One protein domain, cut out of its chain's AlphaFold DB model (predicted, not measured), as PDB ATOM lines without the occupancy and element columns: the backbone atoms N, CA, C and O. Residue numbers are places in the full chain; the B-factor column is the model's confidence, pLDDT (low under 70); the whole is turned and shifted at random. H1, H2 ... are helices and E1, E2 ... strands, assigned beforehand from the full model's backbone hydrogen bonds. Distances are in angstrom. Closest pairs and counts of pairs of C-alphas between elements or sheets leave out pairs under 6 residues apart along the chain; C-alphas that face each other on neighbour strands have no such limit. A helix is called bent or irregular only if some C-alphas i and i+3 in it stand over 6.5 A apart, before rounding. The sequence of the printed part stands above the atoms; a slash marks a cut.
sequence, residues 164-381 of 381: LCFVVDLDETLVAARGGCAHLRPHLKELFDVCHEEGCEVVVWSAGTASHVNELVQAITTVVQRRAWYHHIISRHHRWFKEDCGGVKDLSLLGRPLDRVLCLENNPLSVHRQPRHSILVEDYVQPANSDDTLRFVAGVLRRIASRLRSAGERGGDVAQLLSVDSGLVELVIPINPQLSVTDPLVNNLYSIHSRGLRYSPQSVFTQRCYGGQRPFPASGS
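Overview. This is residues 164 to 381 of the 381 residues of the protein "FCP1 homology domain-containing protein" of Trypanosoma brucei brucei (strain 927/4 GUTat10.1) (UniProt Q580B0). A strongly twisted seven-strand sheet runs through the domain, with four helices following one another along one side of it as H2, H1, H5, H6. A small hairpin, E2 and E3, packs on H2, while the long hairpin E8 and E9 makes the sheet's other end. The printed part has 218 residues, with six named helices and nine named strands in the order E1 E2 E3 H1 E4 H2 E5 H3 E6 H4 E7 H5 H6 E8 E9. The mixed sheet is ordered E5 E4 E1 E6 E7 E9 E8; the class is mixed, helices and strands, with under half of the residues in named elements. The whole is compact and rounded, with a radius of gyration of the C-alphas of 16.3 A and spans of 44 by 42 by 39 A.

Along the chain. The large sheet holds E5 (232 to 234), E4 (201 to 205), E1 (165 to 168), E6 (261 to 265), E7 (278 to 280), E9 (351 to 357, 18.2 A) and E8 (328 to 334, 18.9 A). C-alpha 165 is at (146.441, 132.035, 144.665) and C-alpha 357 at (131.652, 137.054, 133.127). E2 (175 to 178) and E3 (181 to 184) form a second sheet. The helices are H1 (188 to 197, 14.3 A), H2 (210 to 224, 20.5 A), H3 (251 to 254), H4 (268 to 271), H5 (293 to 314, 30.7 A) and H6 (318 to 323). H5 is irregular, C-alphas 310 and 313 being 9.4 A apart, with a kink of 45 degrees near residue 308.

Arrangement. E1 and E6 are parallel at 11 degrees, with N 167 and O 262 at 2.8 A. E8 and E9, a hairpin, are antiparallel at 150 degrees, with N 352 and O 333 at 2.8 A. E4, H2, E5 and E6, H4, E7 are strand-helix-strand units, parallel neighbour strands joined through a helix; E5, H3, E6 is a split one, with E4 and E1 between its strands; these crossovers are right-handed. H6 is on the sheet at a height of 7.7 A, only just over E7 with 3 C-alphas; H5 stands at the sheet's level. H1, H3 and H4 only graze the sheet. H1 and H5 touch at Leu 191 and Ala 298, C-alphas 4.8 A apart, at a shallow tilt of 15 degrees, the same way. H1 and H2 touch at Lys 189 and Val 224, C-alphas 4.3 A apart, about perpendicular at 81 degrees. The closest C-alphas of E3 and H2, Leu 184 and Ile 220, are 7.2 A apart. Every O i to N i+4 pair is within hydrogen-bond range in H1 and H6, against 10 of 11 in H2 and 15 of 18 in H5; H3 and H4 are too short for one.

Size, cuts and confidence. The C-alphas farthest apart, Gly 179 and Arg 314, are 46.8 A apart. The printed part has no cut. The long links are E5 to H3, E7 to H5 and E8 to E9. Mean pLDDT of the printed part is 90.8; residues 314, 338 to 343, 346 to 347 and 379 to 381 are under 70.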
ATOM      1  N   LEU A 164     143.523 129.984 148.004       95.68
ATOM      2  CA  LEU A 164     143.591 130.372 146.601       95.68
ATOM      3  C   LEU A 164     144.777 131.327 146.363       95.68
ATOM      4  O   LEU A 164     144.950 132.301 147.098       95.68
ATOM      5  N   CYS A 165     145.541 131.079 145.301       96.67
ATOM      6  CA  CYS A 165     146.441 132.035 144.665       96.67
ATOM      7  C   CYS A 165     145.669 132.756 143.551       96.67
ATOM      8  O   CYS A 165     145.187 132.120 142.613       96.67
ATOM      9  N   PHE A 166     145.537 134.075 143.663       98.29
ATOM     10  CA  PHE A 166     144.838 134.928 142.712       98.29
ATOM     11  C   PHE A 166     145.851 135.744 141.907       98.29
ATOM     12  O   PHE A 166     146.411 136.724 142.395       98.29
ATOM     13  N   VAL A 167     146.096 135.303 140.678       98.60
ATOM     14  CA  VAL A 167     146.946 135.974 139.693       98.60
ATOM     15  C   VAL A 167     146.113 137.032 138.985       98.60
ATOM     16  O   VAL A 167     145.004 136.737 138.546       98.60
ATOM     17  N   VAL A 168     146.635 138.246 138.851       98.67
ATOM     18  CA  VAL A 168     145.924 139.350 138.209       98.67
ATOM     19  C   VAL A 168     146.844 140.162 137.302       98.67
ATOM     20  O   VAL A 168     147.945 140.552 137.695       98.67
ATOM     21  N   ASP A 169     146.388 140.392 136.078       98.38
ATOM     22  CA  ASP A 169     147.003 141.315 135.127       98.38
ATOM     23  C   ASP A 169     146.691 142.794 135.464       98.38
ATOM     24  O   ASP A 169     145.833 143.074 136.299       98.38
ATOM     25  N   LEU A 170     147.391 143.756 134.851       97.73
ATOM     26  CA  LEU A 170     147.154 145.188 135.068       97.73
ATOM     27  C   LEU A 170     146.446 145.866 133.892       97.73
ATOM     28  O   LEU A 170     145.382 146.462 134.077       97.73
ATOM     29  N   ASP A 171     147.050 145.820 132.712       95.66
ATOM     30  CA  ASP A 171     146.726 146.673 131.574       95.66
ATOM     31  C   ASP A 171     145.484 146.160 130.837       95.66
ATOM     32  O   ASP A 171     145.395 144.999 130.469       95.66
ATOM     33  N   GLU A 172     144.464 147.007 130.689       96.29
ATOM     34  CA  GLU A 172     143.103 146.659 130.233       96.29
ATOM     35  C   GLU A 172     142.344 145.648 131.126       96.29
ATOM     36  O   GLU A 172     141.118 145.534 131.029       96.29
ATOM     37  N   THR A 173     143.013 145.004 132.086       97.95
ATOM     38  CA  THR A 173     142.398 144.166 133.126       97.95
ATOM     39  C   THR A 173     141.918 144.995 134.326       97.95
ATOM     40  O   THR A 173     140.723 144.990 134.648       97.95
ATOM     41  N   LEU A 174     142.826 145.735 134.978       97.86
ATOM     42  CA  LEU A 174     142.589 146.570 136.168       97.86
ATOM     43  C   LEU A 174     142.688 148.081 135.904       97.86
ATOM     44  O   LEU A 174     142.164 148.870 136.696       97.86
ATOM     45  N   VAL A 175     143.364 148.498 134.830       96.88
ATOM     46  CA  VAL A 175     143.578 149.910 134.476       96.88
ATOM     47  C   VAL A 175     143.481 150.130 132.968       96.88
ATOM     48  O   VAL A 175     143.802 149.242 132.190       96.88
ATOM     49  N   ALA A 176     143.091 151.329 132.546       95.35
ATOM     50  CA  ALA A 176     143.282 151.800 131.178       95.35
ATOM     51  C   ALA A 176     144.534 152.685 131.174       95.35
ATOM     52  O   ALA A 176     144.471 153.821 131.649       95.35
ATOM     53  N   ALA A 177     145.665 152.158 130.703       90.34
ATOM     54  CA  ALA A 177     146.956 152.848 130.678       90.34
ATOM     55  C   ALA A 177     147.421 153.059 129.228       90.34
ATOM     56  O   ALA A 177     148.295 152.364 128.716       90.34
ATOM     57  N   ARG A 178     146.788 154.007 128.528       83.61
ATOM     58  CA  ARG A 178     147.090 154.341 127.125       83.61
ATOM     59  C   ARG A 178     147.186 155.858 126.957       83.61
ATOM     60  O   ARG A 178     146.398 156.600 127.537       83.61
ATOM     61  N   GLY A 179     148.136 156.324 126.143       76.24
ATOM     62  CA  GLY A 179     148.276 157.749 125.806       76.24
ATOM     63  C   GLY A 179     148.734 158.654 126.959       76.24
ATOM     64  O   GLY A 179     148.304 159.801 127.030       76.24
ATOM     65  N   GLY A 180     149.570 158.148 127.873       79.05
ATOM     66  CA  GLY A 180     150.164 158.942 128.961       79.05
ATOM     67  C   GLY A 180     149.243 159.247 130.152       79.05
ATOM     68  O   GLY A 180     149.599 160.040 131.023       79.05
ATOM     69  N   CYS A 181     148.068 158.620 130.207       86.49
ATOM     70  CA  CYS A 181     147.153 158.676 131.343       86.49
ATOM     71  C   CYS A 181     146.837 157.261 131.832       86.49
ATOM     72  O   CYS A 181     146.541 156.374 131.030       86.49
ATOM     73  N   ALA A 182     146.829 157.080 133.154       90.89
ATOM     74  CA  ALA A 182     146.307 155.877 133.791       90.89
ATOM     75  C   ALA A 182     144.935 156.171 134.415       90.89
ATOM     76  O   ALA A 182     144.794 157.059 135.264       90.89
ATOM     77  N   HIS A 183     143.925 155.401 134.011       95.00
ATOM     78  CA  HIS A 183     142.599 155.404 134.622       95.00
ATOM     79  C   HIS A 183     142.343 154.072 135.321       95.00
ATOM     80  O   HIS A 183     142.412 153.009 134.709       95.00
ATOM     81  N   LEU A 184     142.006 154.122 136.603       96.16
ATOM     82  CA  LEU A 184     141.734 152.927 137.397       96.16
ATOM     83  C   LEU A 184     140.330 152.361 137.096       96.16
ATOM     84  O   LEU A 184     139.374 153.127 136.932       96.16
ATOM     85  N   ARG A 185     140.192 151.031 137.021       97.30
ATOM     86  CA  ARG A 185     138.892 150.356 136.852       97.30
ATOM     87  C   ARG A 185     138.069 150.440 138.148       97.30
ATOM     88  O   ARG A 185     138.649 150.358 139.237       97.30
ATOM     89  N   PRO A 186     136.736 150.626 138.098       96.75
ATOM     90  CA  PRO A 186     135.928 150.672 139.313       96.75
ATOM     91  C   PRO A 186     135.998 149.360 140.113       96.75
ATOM     92  O   PRO A 186     136.345 148.303 139.595       96.75
ATOM     93  N   HIS A 187     135.655 149.425 141.401       97.22
ATOM     94  CA  HIS A 187     135.609 148.275 142.325       97.22
ATOM     95  C   HIS A 187     136.952 147.591 142.666       97.22
ATOM     96  O   HIS A 187     136.939 146.580 143.363       97.22
ATOM     97  N   LEU A 188     138.109 148.179 142.325       97.59
ATOM     98  CA  LEU A 188     139.437 147.712 142.783       97.59
ATOM     99  C   LEU A 188     139.514 147.460 144.298       97.59
ATOM    100  O   LEU A 188     139.938 146.390 144.727       97.59
ATOM    101  N   LYS A 189     139.082 148.429 145.121       97.10
ATOM    102  CA  LYS A 189     139.092 148.261 146.582       97.10
ATOM    103  C   LYS A 189     138.184 147.111 147.020       97.10
ATOM    104  O   LYS A 189     138.592 146.311 147.850       97.10
ATOM    105  N   GLU A 190     136.995 147.010 146.431       96.74
ATOM    106  CA  GLU A 190     136.030 145.946 146.723       96.74
ATOM    107  C   GLU A 190     136.645 144.568 146.424       96.74
ATOM    108  O   GLU A 190     136.628 143.699 147.290       96.74
ATOM    109  N   LEU A 191     137.296 144.399 145.266       98.29
ATOM    110  CA  LEU A 191     138.006 143.174 144.885       98.29
ATOM    111  C   LEU A 191     139.128 142.794 145.865       98.29
ATOM    112  O   LEU A 191     139.184 141.646 146.311       98.29
ATOM    113  N   PHE A 192     140.010 143.730 146.218       97.95
ATOM    114  CA  PHE A 192     141.149 143.429 147.095       97.95
ATOM    115  C   PHE A 192     140.785 143.347 148.585       97.95
ATOM    116  O   PHE A 192     141.457 142.624 149.324       97.95
ATOM    117  N   ASP A 193     139.688 143.977 149.019       96.75
ATOM    118  CA  ASP A 193     139.071 143.695 150.319       96.75
ATOM    119  C   ASP A 193     138.629 142.219 150.375       96.75
ATOM    120  O   ASP A 193     139.035 141.513 151.298       96.75
ATOM    121  N   VAL A 194     137.919 141.699 149.355       97.24
ATOM    122  CA  VAL A 194     137.536 140.268 149.301       97.24
ATOM    123  C   VAL A 194     138.755 139.347 149.281       97.24
ATOM    124  O   VAL A 194     138.770 138.343 149.989       97.24
ATOM    125  N   CYS A 195     139.790 139.678 148.504       96.71
ATOM    126  CA  CYS A 195     141.023 138.885 148.477       96.71
ATOM    127  C   CYS A 195     141.652 138.763 149.873       96.71
ATOM    128  O   CYS A 195     142.167 137.704 150.224       96.71
ATOM    129  N   HIS A 196     141.582 139.822 150.685       94.28
ATOM    130  CA  HIS A 196     142.076 139.794 152.056       94.28
ATOM    131  C   HIS A 196     141.135 139.066 153.029       94.28
ATOM    132  O   HIS A 196     141.616 138.269 153.831       94.28
ATOM    133  N   GLU A 197     139.819 139.294 152.950       94.72
ATOM    134  CA  GLU A 197     138.804 138.566 153.736       94.72
ATOM    135  C   GLU A 197     138.912 137.046 153.534       94.72
ATOM    136  O   GLU A 197     138.842 136.264 154.487       94.72
ATOM    137  N   GLU A 198     139.127 136.617 152.288       95.14
ATOM    138  CA  GLU A 198     139.278 135.206 151.949       95.14
ATOM    139  C   GLU A 198     140.694 134.650 152.203       95.14
ATOM    140  O   GLU A 198     140.891 133.435 152.178       95.14
ATOM    141  N   GLY A 199     141.668 135.505 152.534       94.08
ATOM    142  CA  GLY A 199     143.053 135.106 152.813       94.08
ATOM    143  C   GLY A 199     143.827 134.641 151.575       94.08
ATOM    144  O   GLY A 199     144.709 133.792 151.692       94.08
ATOM    145  N   CYS A 200     143.482 135.155 150.394       95.75
ATOM    146  CA  CYS A 200     144.072 134.765 149.118       95.75
ATOM    147  C   CYS A 200     145.494 135.323 148.929       95.75
ATOM    148  O   CYS A 200     145.786 136.473 149.263       95.75
ATOM    149  N   GLU A 201     146.363 134.536 148.296       96.37
ATOM    150  CA  GLU A 201     147.665 134.996 147.811       96.37
ATOM    151  C   GLU A 201     147.476 135.778 146.502       96.37
ATOM    152  O   GLU A 201     147.386 135.195 145.427       96.37
ATOM    153  N   VAL A 202     147.378 137.105 146.585       97.28
ATOM    154  CA  VAL A 202     147.333 137.989 145.405       97.28
ATOM    155  C   VAL A 202     148.722 138.120 144.764       97.28
ATOM    156  O   VAL A 202     149.671 138.532 145.439       97.28
ATOM    157  N   VAL A 203     148.816 137.834 143.465       97.58
ATOM    158  CA  VAL A 203     150.018 137.940 142.623       97.58
ATOM    159  C   VAL A 203     149.707 138.853 141.438       97.58
ATOM    160  O   VAL A 203     148.842 138.532 140.630       97.58
ATOM    161  N   VAL A 204     150.420 139.969 141.300       98.08
ATOM    162  CA  VAL A 204     150.362 140.793 140.083       98.08
ATOM    163  C   VAL A 204     151.257 140.147 139.026       98.08
ATOM    164  O   VAL A 204     152.418 139.871 139.316       98.08
ATOM    165  N   TRP A 205     150.751 139.912 137.817       98.15
ATOM    166  CA  TRP A 205     151.543 139.397 136.693       98.15
ATOM    167  C   TRP A 205     151.160 140.137 135.405       98.15
ATOM    168  O   TRP A 205     150.145 139.819 134.786       98.15
ATOM    169  N   SER A 206     151.973 141.122 135.007       96.86
ATOM    170  CA  SER A 206     151.754 141.980 133.828       96.86
ATOM    171  C   SER A 206     152.894 141.842 132.813       96.86
ATOM    172  O   SER A 206     154.036 141.544 133.159       96.86
ATOM    173  N   ALA A 207     152.568 142.070 131.540       95.38
ATOM    174  CA  ALA A 207     153.519 142.167 130.433       95.38
ATOM    175  C   ALA A 207     154.183 143.561 130.296       95.38
ATOM    176  O   ALA A 207     154.916 143.798 129.330       95.38
ATOM    177  N   GLY A 208     153.937 144.486 131.230       94.02
ATOM    178  CA  GLY A 208     154.611 145.784 131.331       94.02
ATOM    179  C   GLY A 208     156.020 145.707 131.938       94.02
ATOM    180  O   GLY A 208     156.391 144.717 132.573       94.02
ATOM    181  N   THR A 209     156.818 146.758 131.739       93.61
ATOM    182  CA  THR A 209     158.151 146.919 132.356       93.61
ATOM    183  C   THR A 209     158.046 147.130 133.873       93.61
ATOM    184  O   THR A 209     156.981 147.491 134.372       93.61
ATOM    185  N   ALA A 210     159.139 146.918 134.620       94.47
ATOM    186  CA  ALA A 210     159.149 147.070 136.081       94.47
ATOM    187  C   ALA A 210     158.649 148.458 136.531       94.47
ATOM    188  O   ALA A 210     157.711 148.531 137.323       94.47
ATOM    189  N   SER A 211     159.177 149.534 135.937       94.26
ATOM    190  CA  SER A 211     158.765 150.919 136.214       94.26
ATOM    191  C   SER A 211     157.262 151.158 135.969       94.26
ATOM    192  O   SER A 211     156.554 151.569 136.887       94.26
ATOM    193  N   HIS A 212     156.733 150.792 134.791       94.39
ATOM    194  CA  HIS A 212     155.300 150.919 134.461       94.39
ATOM    195  C   HIS A 212     154.408 150.142 135.442       94.39
ATOM    196  O   HIS A 212     153.416 150.659 135.957       94.39
ATOM    197  N   VAL A 213     154.794 148.904 135.765       95.88
ATOM    198  CA  VAL A 213     154.101 148.071 136.757       95.88
ATOM    199  C   VAL A 213     154.146 148.716 138.149       95.88
ATOM    200  O   VAL A 213     153.127 148.741 138.839       95.88
ATOM    201  N   ASN A 214     155.281 149.292 138.552       94.07
ATOM    202  CA  ASN A 214     155.454 149.968 139.836       94.07
ATOM    203  C   ASN A 214     154.615 151.256 139.944       94.07
ATOM    204  O   ASN A 214     154.006 151.492 140.993       94.07
ATOM    205  N   GLU A 215     154.506 152.059 138.882       93.84
ATOM    206  CA  GLU A 215     153.612 153.226 138.833       93.84
ATOM    207  C   GLU A 215     152.139 152.827 139.004       93.84
ATOM    208  O   GLU A 215     151.430 153.363 139.864       93.84
ATOM    209  N   LEU A 216     151.680 151.829 138.245       95.16
ATOM    210  CA  LEU A 216     150.308 151.322 138.337       95.16
ATOM    211  C   LEU A 216     150.011 150.681 139.700       95.16
ATOM    212  O   LEU A 216     148.916 150.846 140.248       95.16
ATOM    213  N   VAL A 217     150.986 150.006 140.309       95.07
ATOM    214  CA  VAL A 217     150.849 149.456 141.663       95.07
ATOM    215  C   VAL A 217     150.729 150.566 142.712       95.07
ATOM    216  O   VAL A 217     149.911 150.447 143.632       95.07
ATOM    217  N   GLN A 218     151.456 151.680 142.576       93.21
ATOM    218  CA  GLN A 218     151.298 152.862 143.436       93.21
ATOM    219  C   GLN A 218     149.929 153.543 143.240       93.21
ATOM    220  O   GLN A 218     149.265 153.908 144.218       93.21
ATOM    221  N   ALA A 219     149.454 153.629 141.994       93.44
ATOM    222  CA  ALA A 219     148.123 154.130 141.657       93.44
ATOM    223  C   ALA A 219     147.010 153.327 142.353       93.44
ATOM    224  O   ALA A 219     146.191 153.885 143.090       93.44
ATOM    225  N   ILE A 220     147.022 151.999 142.190       95.96
ATOM    226  CA  ILE A 220     146.052 151.085 142.809       95.96
ATOM    227  C   ILE A 220     146.138 151.164 144.341       95.96
ATOM    228  O   ILE A 220     145.105 151.254 145.007       95.96
ATOM    229  N   THR A 221     147.346 151.229 144.912       94.92
ATOM    230  CA  THR A 221     147.571 151.369 146.367       94.92
ATOM    231  C   THR A 221     146.826 152.570 146.964       94.92
ATOM    232  O   THR A 221     146.270 152.468 148.063       94.92
ATOM    233  N   THR A 222     146.749 153.682 146.227       92.15
ATOM    234  CA  THR A 222     146.047 154.907 146.648       92.15
ATOM    235  C   THR A 222     144.529 154.703 146.758       92.15
ATOM    236  O   THR A 222     143.915 155.177 147.714       92.15
ATOM    237  N   VAL A 223     143.915 153.954 145.833       92.67
ATOM    238  CA  VAL A 223     142.461 153.674 145.835       92.67
ATOM    239  C   VAL A 223     142.080 152.516 146.760       92.67
ATOM    240  O   VAL A 223     141.049 152.579 147.428       92.67
ATOM    241  N   VAL A 224     142.910 151.474 146.847       94.39
ATOM    242  CA  VAL A 224     142.677 150.338 147.758       94.39
ATOM    243  C   VAL A 224     142.903 150.743 149.225       94.39
ATOM    244  O   VAL A 224     142.370 150.107 150.133       94.39
ATOM    245  N   GLN A 225     143.644 151.835 149.470       92.53
ATOM    246  CA  GLN A 225     143.976 152.370 150.800       92.53
ATOM    247  C   GLN A 225     144.744 151.364 151.677       92.53
ATOM    248  O   GLN A 225     144.675 151.389 152.907       92.53
ATOM    249  N   ARG A 226     145.497 150.462 151.036       89.08
ATOM    250  CA  ARG A 226     146.202 149.348 151.674       89.08
ATOM    251  C   ARG A 226     147.598 149.211 151.085       89.08
ATOM    252  O   ARG A 226     147.736 148.946 149.900       89.08
ATOM    253  N   ARG A 227     148.634 149.346 151.915       78.85
ATOM    254  CA  ARG A 227     150.040 149.364 151.460       78.85
ATOM    255  C   ARG A 227     150.572 148.007 150.971       78.85
ATOM    256  O   ARG A 227     151.557 147.974 150.253       78.85
ATOM    257  N   ALA A 228     149.908 146.916 151.355       83.07
ATOM    258  CA  ALA A 228     150.145 145.560 150.866       83.07
ATOM    259  C   ALA A 228     148.790 144.934 150.497       83.07
ATOM    260  O   ALA A 228     148.076 144.406 151.357       83.07
ATOM    261  N   TRP A 229     148.397 145.098 149.231       94.07
ATOM    262  CA  TRP A 229     147.230 144.449 148.614       94.07
ATOM    263  C   TRP A 229     147.625 143.271 147.705       94.07
ATOM    264  O   TRP A 229     146.793 142.415 147.419       94.07
ATOM    265  N   TYR A 230     148.903 143.204 147.321       95.04
ATOM    266  CA  TYR A 230     149.565 142.090 146.646       95.04
ATOM    267  C   TYR A 230     150.613 141.447 147.573       95.04
ATOM    268  O   TYR A 230     151.004 142.040 148.582       95.04
ATOM    269  N   HIS A 231     151.077 140.247 147.218       94.37
ATOM    270  CA  HIS A 231     152.187 139.538 147.879       94.37
ATOM    271  C   HIS A 231     153.410 139.417 146.961       94.37
ATOM    272  O   HIS A 231     154.546 139.431 147.428       94.37
ATOM    273  N   HIS A 232     153.171 139.322 145.651       95.17
ATOM    274  CA  HIS A 232     154.194 139.190 144.619       95.17
ATOM    275  C   HIS A 232     153.849 140.040 143.393       95.17
ATOM    276  O   HIS A 232     152.670 140.258 143.102       95.17
ATOM    277  N   ILE A 233     154.885 140.477 142.677       95.75
ATOM    278  CA  ILE A 233     154.816 141.124 141.364       95.75
ATOM    279  C   ILE A 233     155.680 140.297 140.405       95.75
ATOM    280  O   ILE A 233     156.766 139.857 140.778       95.75
ATOM    281  N   ILE A 234     155.190 140.088 139.186       96.50
ATOM    282  CA  ILE A 234     155.927 139.538 138.050       96.50
ATOM    283  C   ILE A 234     155.754 140.529 136.890       96.50
ATOM    284  O   ILE A 234     154.673 140.643 136.309       96.50
ATOM    285  N   SER A 235     156.817 141.275 136.600       96.43
ATOM    286  CA  SER A 235     156.955 142.186 135.457       96.43
ATOM    287  C   SER A 235     157.445 141.438 134.207       96.43
ATOM    288  O   SER A 235     157.829 140.265 134.281       96.43
ATOM    289  N   ARG A 236     157.453 142.106 133.044       94.78
ATOM    290  CA  ARG A 236     158.075 141.606 131.805       94.78
ATOM    291  C   ARG A 236     159.518 141.179 132.074       94.78
ATOM    292  O   ARG A 236     160.357 142.015 132.383       94.78
ATOM    293  N   HIS A 237     159.809 139.893 131.889       91.98
ATOM    294  CA  HIS A 237     161.156 139.354 132.057       91.98
ATOM    295  C   HIS A 237     161.417 138.188 131.091       91.98
ATOM    296  O   HIS A 237     160.547 137.333 130.902       91.98
ATOM    297  N   HIS A 238     162.622 138.124 130.514       89.41
ATOM    298  CA  HIS A 238     162.987 137.220 129.407       89.41
ATOM    299  C   HIS A 238     162.775 135.720 129.706       89.41
ATOM    300  O   HIS A 238     162.601 134.911 128.796       89.41
ATOM    301  N   ARG A 239     162.764 135.329 130.992       86.05
ATOM    302  CA  ARG A 239     162.508 133.945 131.433       86.05
ATOM    303  C   ARG A 239     161.078 133.447 131.193       86.05
ATOM    304  O   ARG A 239     160.864 132.238 131.249       86.05
ATOM    305  N   TRP A 240     160.108 134.338 130.992       91.08
ATOM    306  CA  TRP A 240     158.701 133.969 130.767       91.08
ATOM    307  C   TRP A 240     158.075 134.748 129.605       91.08
ATOM    308  O   TRP A 240     157.318 134.180 128.822       91.08
ATOM    309  N   PHE A 241     158.425 136.026 129.460       90.81
ATOM    310  CA  PHE A 241     157.975 136.866 128.364       90.81
ATOM    311  C   PHE A 241     158.914 136.721 127.163       90.81
ATOM    312  O   PHE A 241     160.126 136.880 127.285       90.81
ATOM    313  N   LYS A 242     158.327 136.481 125.990       85.66
ATOM    314  CA  LYS A 242     158.979 136.587 124.681       85.66
ATOM    315  C   LYS A 242     158.084 137.421 123.779       85.66
ATOM    316  O   LYS A 242     156.864 137.244 123.822       85.66
ATOM    317  N   GLU A 243     158.679 138.282 122.963       81.38
ATOM    318  CA  GLU A 243     157.953 139.204 122.081       81.38
ATOM    319  C   GLU A 243     157.113 138.438 121.055       81.38
ATOM    320  O   GLU A 243     155.892 138.594 121.039       81.38
ATOM    321  N   ASP A 244     157.730 137.481 120.350       77.69
ATOM    322  CA  ASP A 244     157.058 136.510 119.473       77.69
ATOM    323  C   ASP A 244     155.873 135.790 120.129       77.69
ATOM    324  O   ASP A 244     155.000 135.281 119.431       77.69
ATOM    325  N   CYS A 245     155.861 135.664 121.463       74.60
ATOM    326  CA  CYS A 245     154.871 134.879 122.190       74.60
ATOM    327  C   CYS A 245     153.773 135.709 122.869       74.60
ATOM    328  O   CYS A 245     152.913 135.127 123.526       74.60
ATOM    329  N   GLY A 246     153.781 137.041 122.747       75.14
ATOM    330  CA  GLY A 246     152.699 137.896 123.253       75.14
ATOM    331  C   GLY A 246     152.449 137.827 124.769       75.14
ATOM    332  O   GLY A 246     151.366 138.191 125.219       75.14
ATOM    333  N   GLY A 247     153.425 137.361 125.559       87.83
ATOM    334  CA  GLY A 247     153.347 137.323 127.026       87.83
ATOM    335  C   GLY A 247     152.549 136.168 127.642       87.83
ATOM    336  O   GLY A 247     151.745 136.394 128.541       87.83
ATOM    337  N   VAL A 248     152.795 134.927 127.212       92.61
ATOM    338  CA  VAL A 248     152.187 133.711 127.794       92.61
ATOM    339  C   VAL A 248     152.492 133.568 129.296       92.61
ATOM    340  O   VAL A 248     153.638 133.370 129.699       92.61
ATOM    341  N   LYS A 249     151.452 133.579 130.130       95.52
ATOM    342  CA  LYS A 249     151.514 133.439 131.592       95.52
ATOM    343  C   LYS A 249     151.264 131.989 131.994       95.52
ATOM    344  O   LYS A 249     150.175 131.621 132.431       95.52
ATOM    345  N   ASP A 250     152.274 131.137 131.814       94.85
ATOM    346  CA  ASP A 250     152.178 129.721 132.187       94.85
ATOM    347  C   ASP A 250     152.069 129.559 133.714       94.85
ATOM    348  O   ASP A 250     153.056 129.622 134.453       94.85
ATOM    349  N   LEU A 251     150.848 129.312 134.189       96.50
ATOM    350  CA  LEU A 251     150.514 129.249 135.613       96.50
ATOM    351  C   LEU A 251     151.249 128.117 136.353       96.50
ATOM    352  O   LEU A 251     151.387 128.175 137.576       96.50
ATOM    353  N   SER A 252     151.773 127.110 135.641       94.52
ATOM    354  CA  SER A 252     152.578 126.044 136.252       94.52
ATOM    355  C   SER A 252     153.927 126.547 136.792       94.52
ATOM    356  O   SER A 252     154.456 125.988 137.759       94.52
ATOM    357  N   LEU A 253     154.450 127.651 136.244       94.54
ATOM    358  CA  LEU A 253     155.720 128.254 136.654       94.54
ATOM    359  C   LEU A 253     155.636 128.974 138.011       94.54
ATOM    360  O   LEU A 253     156.661 129.227 138.639       94.54
ATOM    361  N   LEU A 254     154.439 129.252 138.537       94.20
ATOM    362  CA  LEU A 254     154.252 129.920 139.837       94.20
ATOM    363  C   LEU A 254     154.701 129.071 141.041       94.20
ATOM    364  O   LEU A 254     154.753 129.555 142.173       94.20
ATOM    365  N   GLY A 255     154.979 127.777 140.842       92.63
ATOM    366  CA  GLY A 255     155.335 126.867 141.935       92.63
ATOM    367  C   GLY A 255     154.208 126.653 142.957       92.63
ATOM    368  O   GLY A 255     154.471 126.171 144.059       92.63
ATOM    369  N   ARG A 256     152.967 127.016 142.604       92.95
ATOM    370  CA  ARG A 256     151.740 126.799 143.384       92.95
ATOM    371  C   ARG A 256     150.984 125.563 142.857       92.95
ATOM    372  O   ARG A 256     151.180 125.197 141.697       92.95
ATOM    373  N   PRO A 257     150.143 124.890 143.665       92.68
ATOM    374  CA  PRO A 257     149.250 123.841 143.168       92.68
ATOM    375  C   PRO A 257     148.244 124.443 142.179       92.68
ATOM    376  O   PRO A 257     147.564 125.406 142.521       92.68
ATOM    377  N   LEU A 258     148.170 123.919 140.951       94.33
ATOM    378  CA  LEU A 258     147.372 124.532 139.876       94.33
ATOM    379  C   LEU A 258     145.860 124.502 140.172       94.33
ATOM    380  O   LEU A 258     145.156 125.451 139.841       94.33
ATOM    381  N   ASP A 259     145.394 123.494 140.916       95.25
ATOM    382  CA  ASP A 259     144.035 123.391 141.471       95.25
ATOM    383  C   ASP A 259     143.679 124.533 142.447       95.25
ATOM    384  O   ASP A 259     142.512 124.702 142.804       95.25
ATOM    385  N   ARG A 260     144.678 125.326 142.863       95.48
ATOM    386  CA  ARG A 260     144.578 126.508 143.732       95.48
ATOM    387  C   ARG A 260     145.020 127.803 143.048       95.48
ATOM    388  O   ARG A 260     145.190 128.795 143.749       95.48
ATOM    389  N   VAL A 261     145.205 127.836 141.725       97.15
ATOM    390  CA  VAL A 261     145.502 129.078 140.986       97.15
ATOM    391  C   VAL A 261     144.275 129.532 140.200       97.15
ATOM    392  O   VAL A 261     143.726 128.774 139.406       97.15
ATOM    393  N   LEU A 262     143.873 130.787 140.402       98.43
ATOM    394  CA  LEU A 262     142.899 131.513 139.587       98.43
ATOM    395  C   LEU A 262     143.599 132.700 138.925       98.43
ATOM    396  O   LEU A 262     144.247 133.474 139.623       98.43
ATOM    397  N   CYS A 263     143.428 132.875 137.616       98.68
ATOM    398  CA  CYS A 263     143.915 134.042 136.882       98.68
ATOM    399  C   CYS A 263     142.765 134.991 136.493       98.68
ATOM    400  O   CYS A 263     141.698 134.537 136.076       98.68
ATOM    401  N   LEU A 264     142.984 136.301 136.630       98.83
ATOM    402  CA  LEU A 264     142.172 137.366 136.042       98.83
ATOM    403  C   LEU A 264     142.991 138.081 134.963       98.83
ATOM    404  O   LEU A 264     144.082 138.576 135.241       98.83
ATOM    405  N   GLU A 265     142.437 138.135 133.757       98.28
ATOM    406  CA  GLU A 265     143.140 138.509 132.530       98.28
ATOM    407  C   GLU A 265     142.137 139.081 131.514       98.28
ATOM    408  O   GLU A 265     140.980 138.652 131.497       98.28
ATOM    409  N   ASN A 266     142.554 139.996 130.638       97.22
ATOM    410  CA  ASN A 266     141.766 140.395 129.468       97.22
ATOM    411  C   ASN A 266     142.215 139.676 128.181       97.22
ATOM    412  O   ASN A 266     141.366 139.270 127.387       97.22
ATOM    413  N   ASN A 267     143.521 139.465 127.978       95.28
ATOM    414  CA  ASN A 267     144.075 138.872 126.763       95.28
ATOM    415  C   ASN A 267     143.998 137.323 126.765       95.28
ATOM    416  O   ASN A 267     144.678 136.659 127.552       95.28
ATOM    417  N   PRO A 268     143.253 136.698 125.828       94.64
ATOM    418  CA  PRO A 268     143.149 135.242 125.730       94.64
ATOM    419  C   PRO A 268     144.497 134.543 125.503       94.64
ATOM    420  O   PRO A 268     144.713 133.453 126.033       94.64
ATOM    421  N   LEU A 269     145.413 135.162 124.745       92.33
ATOM    422  CA  LEU A 269     146.714 134.571 124.407       92.33
ATOM    423  C   LEU A 269     147.620 134.426 125.639       92.33
ATOM    424  O   LEU A 269     148.338 133.428 125.734       92.33
ATOM    425  N   SER A 270     147.525 135.347 126.608       94.52
ATOM    426  CA  SER A 270     148.240 135.271 127.891       94.52
ATOM    427  C   SER A 270     147.938 133.963 128.630       94.52
ATOM    428  O   SER A 270     148.838 133.355 129.202       94.52
ATOM    429  N   VAL A 271     146.686 133.493 128.598       95.17
ATOM    430  CA  VAL A 271     146.203 132.353 129.404       95.17
ATOM    431  C   VAL A 271     145.993 131.058 128.612       95.17
ATOM    432  O   VAL A 271     145.510 130.074 129.172       95.17
ATOM    433  N   HIS A 272     146.375 131.006 127.331       93.00
ATOM    434  CA  HIS A 272     146.048 129.886 126.434       93.00
ATOM    435  C   HIS A 272     146.562 128.506 126.907       93.00
ATOM    436  O   HIS A 272     145.999 127.483 126.515       93.00
ATOM    437  N   ARG A 273     147.598 128.455 127.761       93.48
ATOM    438  CA  ARG A 273     148.125 127.210 128.353       93.48
ATOM    439  C   ARG A 273     147.258 126.656 129.489       93.48
ATOM    440  O   ARG A 273     147.248 125.448 129.715       93.48
ATOM    441  N   GLN A 274     146.515 127.505 130.204       96.59
ATOM    442  CA  GLN A 274     145.622 127.112 131.301       96.59
ATOM    443  C   GLN A 274     144.285 127.899 131.306       96.59
ATOM    444  O   GLN A 274     143.855 128.377 132.362       96.59
ATOM    445  N   PRO A 275     143.543 127.996 130.183       96.76
ATOM    446  CA  PRO A 275     142.395 128.903 130.063       96.76
ATOM    447  C   PRO A 275     141.223 128.490 130.966       96.76
ATOM    448  O   PRO A 275     140.419 129.318 131.380       96.76
ATOM    449  N   ARG A 276     141.170 127.215 131.374       97.79
ATOM    450  CA  ARG A 276     140.210 126.701 132.364       97.79
ATOM    451  C   ARG A 276     140.450 127.178 133.803       97.79
ATOM    452  O   ARG A 276     139.548 127.018 134.615       97.79
ATOM    453  N   HIS A 277     141.617 127.742 134.117       98.16
ATOM    454  CA  HIS A 277     141.955 128.320 135.429       98.16
ATOM    455  C   HIS A 277     141.806 129.853 135.442       98.16
ATOM    456  O   HIS A 277     142.248 130.515 136.379       98.16
ATOM    457  N   SER A 278     141.208 130.423 134.393       98.33
ATOM    458  CA  SER A 278     141.168 131.865 134.155       98.33
ATOM    459  C   SER A 278     139.734 132.382 134.059       98.33
ATOM    460  O   SER A 278     138.840 131.686 133.570       98.33
ATOM    461  N   ILE A 279     139.523 133.618 134.505       98.45
ATOM    462  CA  ILE A 279     138.348 134.430 134.182       98.45
ATOM    463  C   ILE A 279     138.816 135.512 133.216       98.45
ATOM    464  O   ILE A 279     139.601 136.380 133.595       98.45
ATOM    465  N   LEU A 280     138.312 135.469 131.984       98.29
ATOM    466  CA  LEU A 280     138.500 136.540 131.018       98.29
ATOM    467  C   LEU A 280     137.518 137.685 131.286       98.29
ATOM    468  O   LEU A 280     136.301 137.478 131.381       98.29
ATOM    469  N   VAL A 281     138.052 138.899 131.383       97.76
ATOM    470  CA  VAL A 281     137.289 140.148 131.502       97.76
ATOM    471  C   VAL A 281     137.441 141.009 130.261       97.76
ATOM    472  O   VAL A 281     138.430 140.918 129.547       97.76
ATOM    473  N   GLU A 282     136.432 141.830 129.991       96.45
ATOM    474  CA  GLU A 282     136.433 142.680 128.802       96.45
ATOM    475  C   GLU A 282     137.430 143.837 128.939       96.45
ATOM    476  O   GLU A 282     137.572 144.406 130.030       96.45
ATOM    477  N   ASP A 283     138.067 144.186 127.819       95.93
ATOM    478  CA  ASP A 283     139.126 145.194 127.702       95.93
ATOM    479  C   ASP A 283     138.691 146.556 128.277       95.93
ATOM    480  O   ASP A 283     137.862 147.272 127.702       95.93
ATOM    481  N   TYR A 284     139.272 146.953 129.411       95.75
ATOM    482  CA  TYR A 284     139.044 148.263 130.019       95.75
ATOM    483  C   TYR A 284     139.905 149.325 129.332       95.75
ATOM    484  O   TYR A 284     140.968 149.704 129.812       95.75
ATOM    485  N   VAL A 285     139.437 149.794 128.176       91.95
ATOM    486  CA  VAL A 285     140.145 150.782 127.342       91.95
ATOM    487  C   VAL A 285     139.838 152.243 127.692       91.95
ATOM    488  O   VAL A 285     140.549 153.133 127.233       91.95
ATOM    489  N   GLN A 286     138.782 152.521 128.469       89.83
ATOM    490  CA  GLN A 286     138.354 153.888 128.804       89.83
ATOM    491  C   GLN A 286     137.563 153.961 130.129       89.83
ATOM    492  O   GLN A 286     136.937 152.970 130.510       89.83
ATOM    493  N   PRO A 287     137.512 155.129 130.805       88.57
ATOM    494  CA  PRO A 287     136.738 155.320 132.035       88.57
ATOM    495  C   PRO A 287     135.239 155.014 131.886       88.57
ATOM    496  O   PRO A 287     134.537 155.672 131.117       88.57
ATOM    497  N   ALA A 288     134.730 154.065 132.678       88.72
ATOM    498  CA  ALA A 288     133.320 153.675 132.674       88.72
ATOM    499  C   ALA A 288     132.769 153.471 134.098       88.72
ATOM    500  O   ALA A 288     132.906 152.409 134.691       88.72
ATOM    501  N   ASN A 289     132.085 154.482 134.643       81.50
ATOM    502  CA  ASN A 289     131.482 154.463 135.989       81.50
ATOM    503  C   ASN A 289     130.365 153.417 136.191       81.50
ATOM    504  O   ASN A 289     129.916 153.228 137.319       81.50
ATOM    505  N   SER A 290     129.900 152.772 135.120       90.55
ATOM    506  CA  SER A 290     128.947 151.656 135.144       90.55
ATOM    507  C   SER A 290     129.616 150.280 135.012       90.55
ATOM    508  O   SER A 290     128.902 149.294 134.842       90.55
ATOM    509  N   ASP A 291     130.954 150.204 135.037       95.24
ATOM    510  CA  ASP A 291     131.697 148.944 134.952       95.24
ATOM    511  C   ASP A 291     131.830 148.257 136.325       95.24
ATOM    512  O   ASP A 291     132.785 148.464 137.075       95.24
ATOM    513  N   ASP A 292     130.867 147.387 136.630       96.72
ATOM    514  CA  ASP A 292     130.843 146.511 137.804       96.72
ATOM    515  C   ASP A 292     131.762 145.270 137.659       96.72
ATOM    516  O   ASP A 292     131.741 144.394 138.528       96.72
ATOM    517  N   THR A 293     132.574 145.137 136.596       97.91
ATOM    518  CA  THR A 293     133.361 143.916 136.294       97.91
ATOM    519  C   THR A 293     134.127 143.387 137.505       97.91
ATOM    520  O   THR A 293     133.968 142.220 137.867       97.91
ATOM    521  N   LEU A 294     134.905 144.232 138.195       98.40
ATOM    522  CA  LEU A 294     135.707 143.781 139.339       98.40
ATOM    523  C   LEU A 294     134.854 143.423 140.569       98.40
ATOM    524  O   LEU A 294     135.253 142.554 141.342       98.40
ATOM    525  N   ARG A 295     133.643 143.984 140.713       98.02
ATOM    526  CA  ARG A 295     132.648 143.549 141.712       98.02
ATOM    527  C   ARG A 295     132.095 142.162 141.380       98.02
ATOM    528  O   ARG A 295     131.977 141.319 142.272       98.02
ATOM    529  N   PHE A 296     131.789 141.885 140.113       98.18
ATOM    530  CA  PHE A 296     131.361 140.546 139.694       98.18
ATOM    531  C   PHE A 296     132.481 139.511 139.876       98.18
ATOM    532  O   PHE A 296     132.212 138.430 140.407       98.18
ATOM    533  N   VAL A 297     133.734 139.855 139.548       98.62
ATOM    534  CA  VAL A 297     134.916 139.022 139.845       98.62
ATOM    535  C   VAL A 297     135.055 138.784 141.348       98.62
ATOM    536  O   VAL A 297     135.191 137.635 141.755       98.62
ATOM    537  N   ALA A 298     134.946 139.818 142.186       98.56
ATOM    538  CA  ALA A 298     134.996 139.686 143.645       98.56
ATOM    539  C   ALA A 298     133.909 138.732 144.179       98.56
ATOM    540  O   ALA A 298     134.158 137.905 145.060       98.56
ATOM    541  N   GLY A 299     132.707 138.792 143.595       98.41
ATOM    542  CA  GLY A 299     131.620 137.858 143.871       98.41
ATOM    543  C   GLY A 299     131.952 136.407 143.503       98.41
ATOM    544  O   GLY A 299     131.625 135.507 144.278       98.41
ATOM    545  N   VAL A 300     132.598 136.167 142.354       98.44
ATOM    546  CA  VAL A 300     133.083 134.829 141.952       98.44
ATOM    547  C   VAL A 300     134.198 134.367 142.891       98.44
ATOM    548  O   VAL A 300     134.074 133.307 143.495       98.44
ATOM    549  N   LEU A 301     135.239 135.181 143.089       98.35
ATOM    550  CA  LEU A 301     136.409 134.880 143.918       98.35
ATOM    551  C   LEU A 301     136.009 134.448 145.334       98.35
ATOM    552  O   LEU A 301     136.488 133.416 145.803       98.35
ATOM    553  N   ARG A 302     135.054 135.149 145.968       98.10
ATOM    554  CA  ARG A 302     134.508 134.758 147.279       98.10
ATOM    555  C   ARG A 302     133.896 133.350 147.264       98.10
ATOM    556  O   ARG A 302     134.139 132.564 148.174       98.10
ATOM    557  N   ARG A 303     133.143 132.988 146.216       97.33
ATOM    558  CA  ARG A 303     132.555 131.639 146.068       97.33
ATOM    559  C   ARG A 303     133.611 130.562 145.815       97.33
ATOM    560  O   ARG A 303     133.483 129.468 146.362       97.33
ATOM    561  N   ILE A 304     134.641 130.859 145.018       97.55
ATOM    562  CA  ILE A 304     135.756 129.937 144.751       97.55
ATOM    563  C   ILE A 304     136.545 129.680 146.044       97.55
ATOM    564  O   ILE A 304     136.631 128.535 146.485       97.55
ATOM    565  N   ALA A 305     137.050 130.733 146.693       96.44
ATOM    566  CA  ALA A 305     137.872 130.623 147.898       96.44
ATOM    567  C   ALA A 305     137.114 129.978 149.072       96.44
ATOM    568  O   ALA A 305     137.645 129.072 149.713       96.44
ATOM    569  N   SER A 306     135.845 130.348 149.289       94.29
ATOM    570  CA  SER A 306     134.984 129.722 150.300       94.29
ATOM    571  C   SER A 306     134.841 128.207 150.080       94.29
ATOM    572  O   SER A 306     135.042 127.431 151.014       94.29
ATOM    573  N   ARG A 307     134.598 127.757 148.838       95.06
ATOM    574  CA  ARG A 307     134.508 126.321 148.509       95.06
ATOM    575  C   ARG A 307     135.842 125.590 148.677       95.06
ATOM    576  O   ARG A 307     135.854 124.512 149.269       95.06
ATOM    577  N   LEU A 308     136.953 126.167 148.210       94.86
ATOM    578  CA  LEU A 308     138.299 125.594 148.371       94.86
ATOM    579  C   LEU A 308     138.696 125.468 149.852       94.86
ATOM    580  O   LEU A 308     139.281 124.461 150.250       94.86
ATOM    581  N   ARG A 309     138.315 126.448 150.682       91.78
ATOM    582  CA  ARG A 309     138.494 126.430 152.140       91.78
ATOM    583  C   ARG A 309     137.659 125.326 152.799       91.78
ATOM    584  O   ARG A 309     138.184 124.579 153.618       91.78
ATOM    585  N   SER A 310     136.380 125.195 152.435       91.46
ATOM    586  CA  SER A 310     135.479 124.167 152.986       91.46
ATOM    587  C   SER A 310     135.852 122.737 152.590       91.46
ATOM    588  O   SER A 310     135.558 121.808 153.336       91.46
ATOM    589  N   ALA A 311     136.481 122.550 151.428       89.82
ATOM    590  CA  ALA A 311     136.857 121.240 150.902       89.82
ATOM    591  C   ALA A 311     138.287 120.790 151.299       89.82
ATOM    592  O   ALA A 311     138.649 119.628 151.096       89.82
ATOM    593  N   GLY A 312     139.077 121.677 151.915       81.70
ATOM    594  CA  GLY A 312     140.400 121.378 152.472       81.70
ATOM    595  C   GLY A 312     141.480 121.074 151.426       81.70
ATOM    596  O   GLY A 312     141.310 121.313 150.231       81.70
ATOM    597  N   GLU A 313     142.611 120.521 151.882       73.13
ATOM    598  CA  GLU A 313     143.818 120.275 151.064       73.13
ATOM    599  C   GLU A 313     143.621 119.318 149.874       73.13
ATOM    600  O   GLU A 313     144.468 119.261 148.988       73.13
ATOM    601  N   ARG A 314     142.555 118.504 149.876       69.36
ATOM    602  CA  ARG A 314     142.326 117.434 148.882       69.36
ATOM    603  C   ARG A 314     140.982 117.521 148.165       69.36
ATOM    604  O   ARG A 314     140.641 116.612 147.414       69.36
ATOM    605  N   GLY A 315     140.208 118.571 148.417       74.67
ATOM    606  CA  GLY A 315     138.912 118.788 147.791       74.67
ATOM    607  C   GLY A 315     138.827 120.168 147.149       74.67
ATOM    608  O   GLY A 315     139.375 121.137 147.676       74.67
ATOM    609  N   GLY A 316     138.109 120.244 146.029       84.84
ATOM    610  CA  GLY A 316     137.964 121.456 145.229       84.84
ATOM    611  C   GLY A 316     139.148 121.707 144.289       84.84
ATOM    612  O   GLY A 316     140.302 121.530 144.662       84.84
ATOM    613  N   ASP A 317     138.816 122.125 143.072       94.33
ATOM    614  CA  ASP A 317     139.725 122.492 141.986       94.33
ATOM    615  C   ASP A 317     139.166 123.758 141.319       94.33
ATOM    616  O   ASP A 317     137.967 123.814 141.024       94.33
ATOM    617  N   VAL A 318     140.000 124.774 141.081       97.41
ATOM    618  CA  VAL A 318     139.568 126.020 140.425       97.41
ATOM    619  C   VAL A 318     138.912 125.745 139.066       97.41
ATOM    620  O   VAL A 318     137.846 126.302 138.799       97.41
ATOM    621  N   ALA A 319     139.460 124.856 138.231       97.51
ATOM    622  CA  ALA A 319     138.927 124.621 136.886       97.51
ATOM    623  C   ALA A 319     137.553 123.921 136.873       97.51
ATOM    624  O   ALA A 319     136.739 124.160 135.974       97.51
ATOM    625  N   GLN A 320     137.265 123.070 137.859       96.95
ATOM    626  CA  GLN A 320     135.942 122.500 138.107       96.95
ATOM    627  C   GLN A 320     134.985 123.531 138.720       96.95
ATOM    628  O   GLN A 320     133.801 123.550 138.388       96.95
ATOM    629  N   LEU A 321     135.465 124.397 139.613       97.45
ATOM    630  CA  LEU A 321     134.622 125.398 140.265       97.45
ATOM    631  C   LEU A 321     134.191 126.514 139.299       97.45
ATOM    632  O   LEU A 321     133.026 126.912 139.327       97.45
ATOM    633  N   LEU A 322     135.074 126.962 138.400       97.94
ATOM    634  CA  LEU A 322     134.760 127.944 137.354       97.94
ATOM    635  C   LEU A 322     133.793 127.399 136.288       97.94
ATOM    636  O   LEU A 322     132.984 128.161 135.746       97.94
ATOM    637  N   SER A 323     133.831 126.097 135.977       96.93
ATOM    638  CA  SER A 323     132.927 125.506 134.977       96.93
ATOM    639  C   SER A 323     131.468 125.431 135.450       96.93
ATOM    640  O   SER A 323     130.561 125.463 134.617       96.93
ATOM    641  N   VAL A 324     131.229 125.432 136.769       96.50
ATOM    642  CA  VAL A 324     129.886 125.377 137.382       96.50
ATOM    643  C   VAL A 324     129.426 126.683 138.046       96.50
ATOM    644  O   VAL A 324     128.333 126.722 138.613       96.50
ATOM    645  N   ASP A 325     130.225 127.756 138.020       97.61
ATOM    646  CA  ASP A 325     129.805 129.045 138.584       97.61
ATOM    647  C   ASP A 325     128.782 129.759 137.681       97.61
ATOM    648  O   ASP A 325     129.016 129.977 136.491       97.61
ATOM    649  N   SER A 326     127.636 130.141 138.253       96.79
ATOM    650  CA  SER A 326     126.505 130.740 137.529       96.79
ATOM    651  C   SER A 326     126.733 132.193 137.088       96.79
ATOM    652  O   SER A 326     126.066 132.667 136.162       96.79
ATOM    653  N   GLY A 327     127.687 132.893 137.711       96.51
ATOM    654  CA  GLY A 327     128.127 134.228 137.306       96.51
ATOM    655  C   GLY A 327     128.992 134.227 136.044       96.51
ATOM    656  O   GLY A 327     129.269 135.300 135.508       96.51
ATOM    657  N   LEU A 328     129.392 133.047 135.560       97.31
ATOM    658  CA  LEU A 328     130.224 132.871 134.377       97.31
ATOM    659  C   LEU A 328     129.431 132.326 133.176       97.31
ATOM    660  O   LEU A 328     128.322 131.784 133.292       97.31
ATOM    661  N   VAL A 329     130.037 132.482 132.004       95.13
ATOM    662  CA  VAL A 329     129.667 131.873 130.720       95.13
ATOM    663  C   VAL A 329     130.909 131.237 130.096       95.13
ATOM    664  O   VAL A 329     132.036 131.595 130.440       95.13
ATOM    665  N   GLU A 330     130.720 130.280 129.191       95.39
ATOM    666  CA  GLU A 330     131.808 129.846 128.313       95.39
ATOM    667  C   GLU A 330     132.053 130.910 127.238       95.39
ATOM    668  O   GLU A 330     131.106 131.468 126.684       95.39
ATOM    669  N   LEU A 331     133.325 131.188 126.965       94.43
ATOM    670  CA  LEU A 331     133.765 131.985 125.828       94.43
ATOM    671  C   LEU A 331     134.570 131.086 124.898       94.43
ATOM    672  O   LEU A 331     135.514 130.430 125.341       94.43
ATOM    673  N   VAL A 332     134.227 131.113 123.613       94.79
ATOM    674  CA  VAL A 332     135.052 130.552 122.541       94.79
ATOM    675  C   VAL A 332     135.568 131.729 121.730       94.79
ATOM    676  O   VAL A 332     134.778 132.444 121.115       94.79
ATOM    677  N   ILE A 333     136.874 131.976 121.778       92.67
ATOM    678  CA  ILE A 333     137.490 133.153 121.155       92.67
ATOM    679  C   ILE A 333     138.409 132.680 120.026       92.67
ATOM    680  O   ILE A 333     139.262 131.833 120.294       92.67
ATOM    681  N   PRO A 334     138.253 133.165 118.780       91.35
ATOM    682  CA  PRO A 334     139.162 132.834 117.692       91.35
ATOM    683  C   PRO A 334     140.569 133.367 117.970       91.35
ATOM    684  O   PRO A 334     140.741 134.502 118.412       91.35
ATOM    685  N   ILE A 335     141.580 132.565 117.646       85.21
ATOM    686  CA  ILE A 335     142.951 133.052 117.469       85.21
ATOM    687  C   ILE A 335     143.127 133.339 115.978       85.21
ATOM    688  O   ILE A 335     142.803 132.494 115.143       85.21
ATOM    689  N   ASN A 336     143.659 134.509 115.619       77.81
ATOM    690  CA  ASN A 336     144.156 134.726 114.260       77.81
ATOM    691  C   ASN A 336     145.442 133.894 114.077       77.81
ATOM    692  O   ASN A 336     146.401 134.167 114.798       77.81
ATOM    693  N   PRO A 337     145.535 132.951 113.119       70.40
ATOM    694  CA  PRO A 337     146.766 132.191 112.888       70.40
ATOM    695  C   PRO A 337     147.967 133.059 112.481       70.40
ATOM    696  O   PRO A 337     149.101 132.647 112.647       70.40
ATOM    697  N   GLN A 338     147.763 134.287 111.998       67.98
ATOM    698  CA  GLN A 338     148.865 135.238 111.768       67.98
ATOM    699  C   GLN A 338     149.430 135.828 113.074       67.98
ATOM    700  O   GLN A 338     150.523 136.383 113.076       67.98
ATOM    701  N   LEU A 339     148.690 135.693 114.178       63.17
ATOM    702  CA  LEU A 339     149.140 135.930 115.548       63.17
ATOM    703  C   LEU A 339     149.495 134.604 116.252       63.17
ATOM    704  O   LEU A 339     149.548 134.578 117.483       63.17
ATOM    705  N   SER A 340     149.721 133.496 115.522       56.34
ATOM    706  CA  SER A 340     150.225 132.256 116.125       56.34
ATOM    707  C   SER A 340     151.705 132.402 116.477       56.34
ATOM    708  O   SER A 340     152.607 131.991 115.748       56.34
ATOM    709  N   VAL A 341     151.897 133.038 117.629       59.54
ATOM    710  CA  VAL A 341     152.952 132.814 118.611       59.54
ATOM    711  C   VAL A 341     153.794 131.570 118.329       59.54
ATOM    712  O   VAL A 341     153.257 130.470 118.235       59.54
ATOM    713  N   THR A 342     155.122 131.726 118.324       64.31
ATOM    714  CA  THR A 342     156.118 130.662 118.056       64.31
ATOM    715  C   THR A 342     156.149 129.508 119.078       64.31
ATOM    716  O   THR A 342     157.023 128.643 119.016       64.31
ATOM    717  N   ASP A 343     155.186 129.447 120.003       68.96
ATOM    718  CA  ASP A 343     154.931 128.296 120.867       68.96
ATOM    719  C   ASP A 343     154.313 127.149 120.037       68.96
ATOM    720  O   ASP A 343     153.201 127.299 119.517       68.96
ATOM    721  N   PRO A 344     154.961 125.969 119.936       70.56
ATOM    722  CA  PRO A 344     154.420 124.828 119.197       70.56
ATOM    723  C   PRO A 344     153.025 124.375 119.658       70.56
ATOM    724  O   PRO A 344     152.326 123.700 118.902       70.56
ATOM    725  N   LEU A 345     152.612 124.747 120.876       71.14
ATOM    726  CA  LEU A 345     151.276 124.483 121.410       71.14
ATOM    727  C   LEU A 345     150.186 125.371 120.781       71.14
ATOM    728  O   LEU A 345     149.038 124.936 120.713       71.14
ATOM    729  N   VAL A 346     150.519 126.577 120.298       69.34
ATOM    730  CA  VAL A 346     149.561 127.530 119.697       69.34
ATOM    731  C   VAL A 346     149.338 127.268 118.209       69.34
ATOM    732  O   VAL A 346     148.240 127.503 117.714       69.34
ATOM    733  N   ASN A 347     150.324 126.706 117.504       62.30
ATOM    734  CA  ASN A 347     150.308 126.508 116.044       62.30
ATOM    735  C   ASN A 347     149.127 125.681 115.482       62.30
ATOM    736  O   ASN A 347     148.938 125.649 114.269       62.30
ATOM    737  N   ASN A 348     148.335 125.013 116.331       71.09
ATOM    738  CA  ASN A 348     147.124 124.270 115.945       71.09
ATOM    739  C   ASN A 348     145.833 124.792 116.620       71.09
ATOM    740  O   ASN A 348     144.771 124.184 116.473       71.09
ATOM    741  N   LEU A 349     145.896 125.888 117.385       76.95
ATOM    742  CA  LEU A 349     144.750 126.452 118.101       76.95
ATOM    743  C   LEU A 349     144.035 127.499 117.239       76.95
ATOM    744  O   LEU A 349     144.430 128.658 117.183       76.95
ATOM    745  N   TYR A 350     142.926 127.103 116.616       85.93
ATOM    746  CA  TYR A 350     142.012 128.038 115.944       85.93
ATOM    747  C   TYR A 350     141.153 128.848 116.932       85.93
ATOM    748  O   TYR A 350     140.620 129.901 116.579       85.93
ATOM    749  N   SER A 351     141.001 128.368 118.170       92.07
ATOM    750  CA  SER A 351     140.235 129.035 119.220       92.07
ATOM    751  C   SER A 351     140.733 128.697 120.627       92.07
ATOM    752  O   SER A 351     141.376 127.672 120.859       92.07
ATOM    753  N   ILE A 352     140.383 129.557 121.584       92.42
ATOM    754  CA  ILE A 352     140.549 129.336 123.024       92.42
ATOM    755  C   ILE A 352     139.164 129.175 123.650       92.42
ATOM    756  O   ILE A 352     138.311 130.052 123.508       92.42
ATOM    757  N   HIS A 353     138.968 128.074 124.376       94.57
ATOM    758  CA  HIS A 353     137.809 127.851 125.243       94.57
ATOM    759  C   HIS A 353     138.158 128.276 126.673       94.57
ATOM    760  O   HIS A 353     139.036 127.688 127.307       94.57
ATOM    761  N   SER A 354     137.474 129.298 127.180       95.37
ATOM    762  CA  SER A 354     137.719 129.899 128.496       95.37
ATOM    763  C   SER A 354     136.401 130.264 129.194       95.37
ATOM    764  O   SER A 354     135.308 129.964 128.706       95.37
ATOM    765  N   ARG A 355     136.481 130.895 130.367       97.00
ATOM    766  CA  ARG A 355     135.326 131.369 131.138       97.00
ATOM    767  C   ARG A 355     135.351 132.887 131.220       97.00
ATOM    768  O   ARG A 355     136.362 133.463 131.596       97.00
ATOM    769  N   GLY A 356     134.236 133.527 130.890       96.58
ATOM    770  CA  GLY A 356     134.055 134.972 131.021       96.58
ATOM    771  C   GLY A 356     132.910 135.316 131.961       96.58
ATOM    772  O   GLY A 356     132.099 134.452 132.304       96.58
ATOM    773  N   LEU A 357     132.810 136.581 132.367       96.54
ATOM    774  CA  LEU A 357     131.652 137.054 133.127       96.54
ATOM    775  C   LEU A 357     130.363 136.974 132.295       96.54
ATOM    776  O   LEU A 357     130.327 137.347 131.122       96.54
ATOM    777  N   ARG A 358     129.262 136.559 132.933       93.95
ATOM    778  CA  ARG A 358     127.908 136.699 132.373       93.95
ATOM    779  C   ARG A 358     127.522 138.176 132.237       93.95
ATOM    780  O   ARG A 358     126.940 138.561 131.227       93.95
ATOM    781  N   TYR A 359     127.891 138.983 133.233       92.94
ATOM    782  CA  TYR A 359     127.860 140.447 133.179       92.94
ATOM    783  C   TYR A 359     128.720 140.995 132.023       92.94
ATOM    784  O   TYR A 359     129.633 140.317 131.556       92.94
ATOM    785  N   SER A 360     128.417 142.216 131.583       90.25
ATOM    786  CA  SER A 360     129.232 143.024 130.673       90.25
ATOM    787  C   SER A 360     129.015 144.507 130.982       90.25
ATOM    788  O   SER A 360     127.873 144.881 131.269       90.25
ATOM    789  N   PRO A 361     130.048 145.362 130.883       87.05
ATOM    790  CA  PRO A 361     129.861 146.809 130.822       87.05
ATOM    791  C   PRO A 361     129.255 147.268 129.481       87.05
ATOM    792  O   PRO A 361     128.747 148.386 129.400       87.05
ATOM    793  N   GLN A 362     129.286 146.428 128.436       84.45
ATOM    794  CA  GLN A 362     128.705 146.705 127.121       84.45
ATOM    795  C   GLN A 362     127.248 146.234 127.042       84.45
ATOM    796  O   GLN A 362     126.887 145.154 127.514       84.45
ATOM    797  N   SER A 363     126.397 147.011 126.369       75.34
ATOM    798  CA  SER A 363     124.984 146.657 126.159       75.34
ATOM    799  C   SER A 363     124.760 145.619 125.051       75.34
ATOM    800  O   SER A 363     123.672 145.051 124.964       75.34
ATOM    801  N   VAL A 364     125.768 145.347 124.211       77.46
ATOM    802  CA  VAL A 364     125.669 144.437 123.059       77.46
ATOM    803  C   VAL A 364     126.789 143.396 123.105       77.46
ATOM    804  O   VAL A 364     127.967 143.741 123.100       77.46
ATOM    805  N   PHE A 365     126.445 142.101 123.078       73.78
ATOM    806  CA  PHE A 365     127.436 141.015 123.174       73.78
ATOM    807  C   PHE A 365     128.505 141.063 122.066       73.78
ATOM    808  O   PHE A 365     129.669 140.767 122.312       73.78
ATOM    809  N   THR A 366     128.150 141.503 120.855       75.42
ATOM    810  CA  THR A 366     129.094 141.631 119.730       75.42
ATOM    811  C   THR A 366     130.081 142.800 119.861       75.42
ATOM    812  O   THR A 366     130.949 142.950 119.000       75.42
ATOM    813  N   GLN A 367     129.970 143.621 120.912       85.01
ATOM    814  CA  GLN A 367     130.935 144.667 121.277       85.01
ATOM    815  C   GLN A 367     131.931 144.215 122.358       85.01
ATOM    816  O   GLN A 367     132.908 144.923 122.588       85.01
ATOM    817  N   ARG A 368     131.722 143.049 122.991       91.08
ATOM    818  CA  ARG A 368     132.676 142.484 123.957       91.08
ATOM    819  C   ARG A 368     134.018 142.207 123.280       91.08
ATOM    820  O   ARG A 368     134.055 141.650 122.181       91.08
ATOM    821  N   CYS A 369     135.101 142.578 123.952       93.61
ATOM    822  CA  CYS A 369     136.460 142.536 123.424       93.61
ATOM    823  C   CYS A 369     137.421 142.038 124.512       93.61
ATOM    824  O   CYS A 369     137.265 142.424 125.671       93.61
ATOM    825  N   TYR A 370     138.345 141.154 124.140       94.87
ATOM    826  CA  TYR A 370     139.277 140.442 125.015       94.87
ATOM    827  C   TYR A 370     140.641 140.371 124.313       94.87
ATOM    828  O   TYR A 370     140.794 139.630 123.337       94.87
ATOM    829  N   GLY A 371     141.618 141.171 124.738       92.82
ATOM    830  CA  GLY A 371     142.902 141.326 124.047       92.82
ATOM    831  C   GLY A 371     142.739 141.772 122.588       92.82
ATOM    832  O   GLY A 371     143.431 141.268 121.704       92.82
ATOM    833  N   GLY A 372     141.753 142.628 122.297       91.02
ATOM    834  CA  GLY A 372     141.395 143.015 120.927       91.02
ATOM    835  C   GLY A 372     140.560 141.985 120.142       91.02
ATOM    836  O   GLY A 372     140.052 142.315 119.069       91.02
ATOM    837  N   GLN A 373     140.381 140.759 120.649       89.95
ATOM    838  CA  GLN A 373     139.592 139.705 120.001       89.95
ATOM    839  C   GLN A 373     138.134 139.706 120.472       89.95
ATOM    840  O   GLN A 373     137.834 139.990 121.630       89.95
ATOM    841  N   ARG A 374     137.205 139.328 119.588       91.09
ATOM    842  CA  ARG A 374     135.779 139.170 119.930       91.09
ATOM    843  C   ARG A 374     135.427 137.688 120.045       91.09
ATOM    844  O   ARG A 374     135.868 136.921 119.191       91.09
ATOM    845  N   PRO A 375     134.627 137.264 121.039       90.07
ATOM    846  CA  PRO A 375     134.177 135.882 121.121       90.07
ATOM    847  C   PRO A 375     133.269 135.548 119.931       90.07
ATOM    848  O   PRO A 375     132.574 136.420 119.399       90.07
ATOM    849  N   PHE A 376     133.215 134.272 119.550       88.23
ATOM    850  CA  PHE A 376     132.135 133.791 118.693       88.23
ATOM    851  C   PHE A 376     130.775 134.054 119.370       88.23
ATOM    852  O   PHE A 376     130.681 133.992 120.602       88.23
ATOM    853  N   PRO A 377     129.704 134.334 118.601       81.65
ATOM    854  CA  PRO A 377     128.360 134.391 119.163       81.65
ATOM    855  C   PRO A 377     128.029 133.046 119.818       81.65
ATOM    856  O   PRO A 377     128.309 131.987 119.252       81.65
ATOM    857  N   ALA A 378     127.441 133.085 121.014       73.11
ATOM    858  CA  ALA A 378     127.024 131.871 121.703       73.11
ATOM    859  C   ALA A 378     126.025 131.099 120.826       73.11
ATOM    860  O   ALA A 378     125.043 131.664 120.345       73.11
ATOM    861  N   SER A 379     126.272 129.807 120.607       65.41
ATOM    862  CA  SER A 379     125.461 128.958 119.729       65.41
ATOM    863  C   SER A 379     124.090 128.660 120.353       65.41
ATOM    864  O   SER A 379     123.886 127.596 120.939       65.41
ATOM    865  N   GLY A 380     123.173 129.626 120.262       58.68
ATOM    866  CA  GLY A 380     121.835 129.580 120.862       58.68
ATOM    867  C   GLY A 380     121.341 130.886 121.503       58.68
ATOM    868  O   GLY A 380     120.477 130.806 122.374       58.68
ATOM    869  N   SER A 381     121.894 132.054 121.135       43.34
ATOM    870  CA  SER A 381     121.372 133.385 121.509       43.34
ATOM    871  C   SER A 381     120.394 133.945 120.479       43.34
ATOM    872  O   SER A 381     120.834 134.037 119.309       43.34
TER     873      SER A 381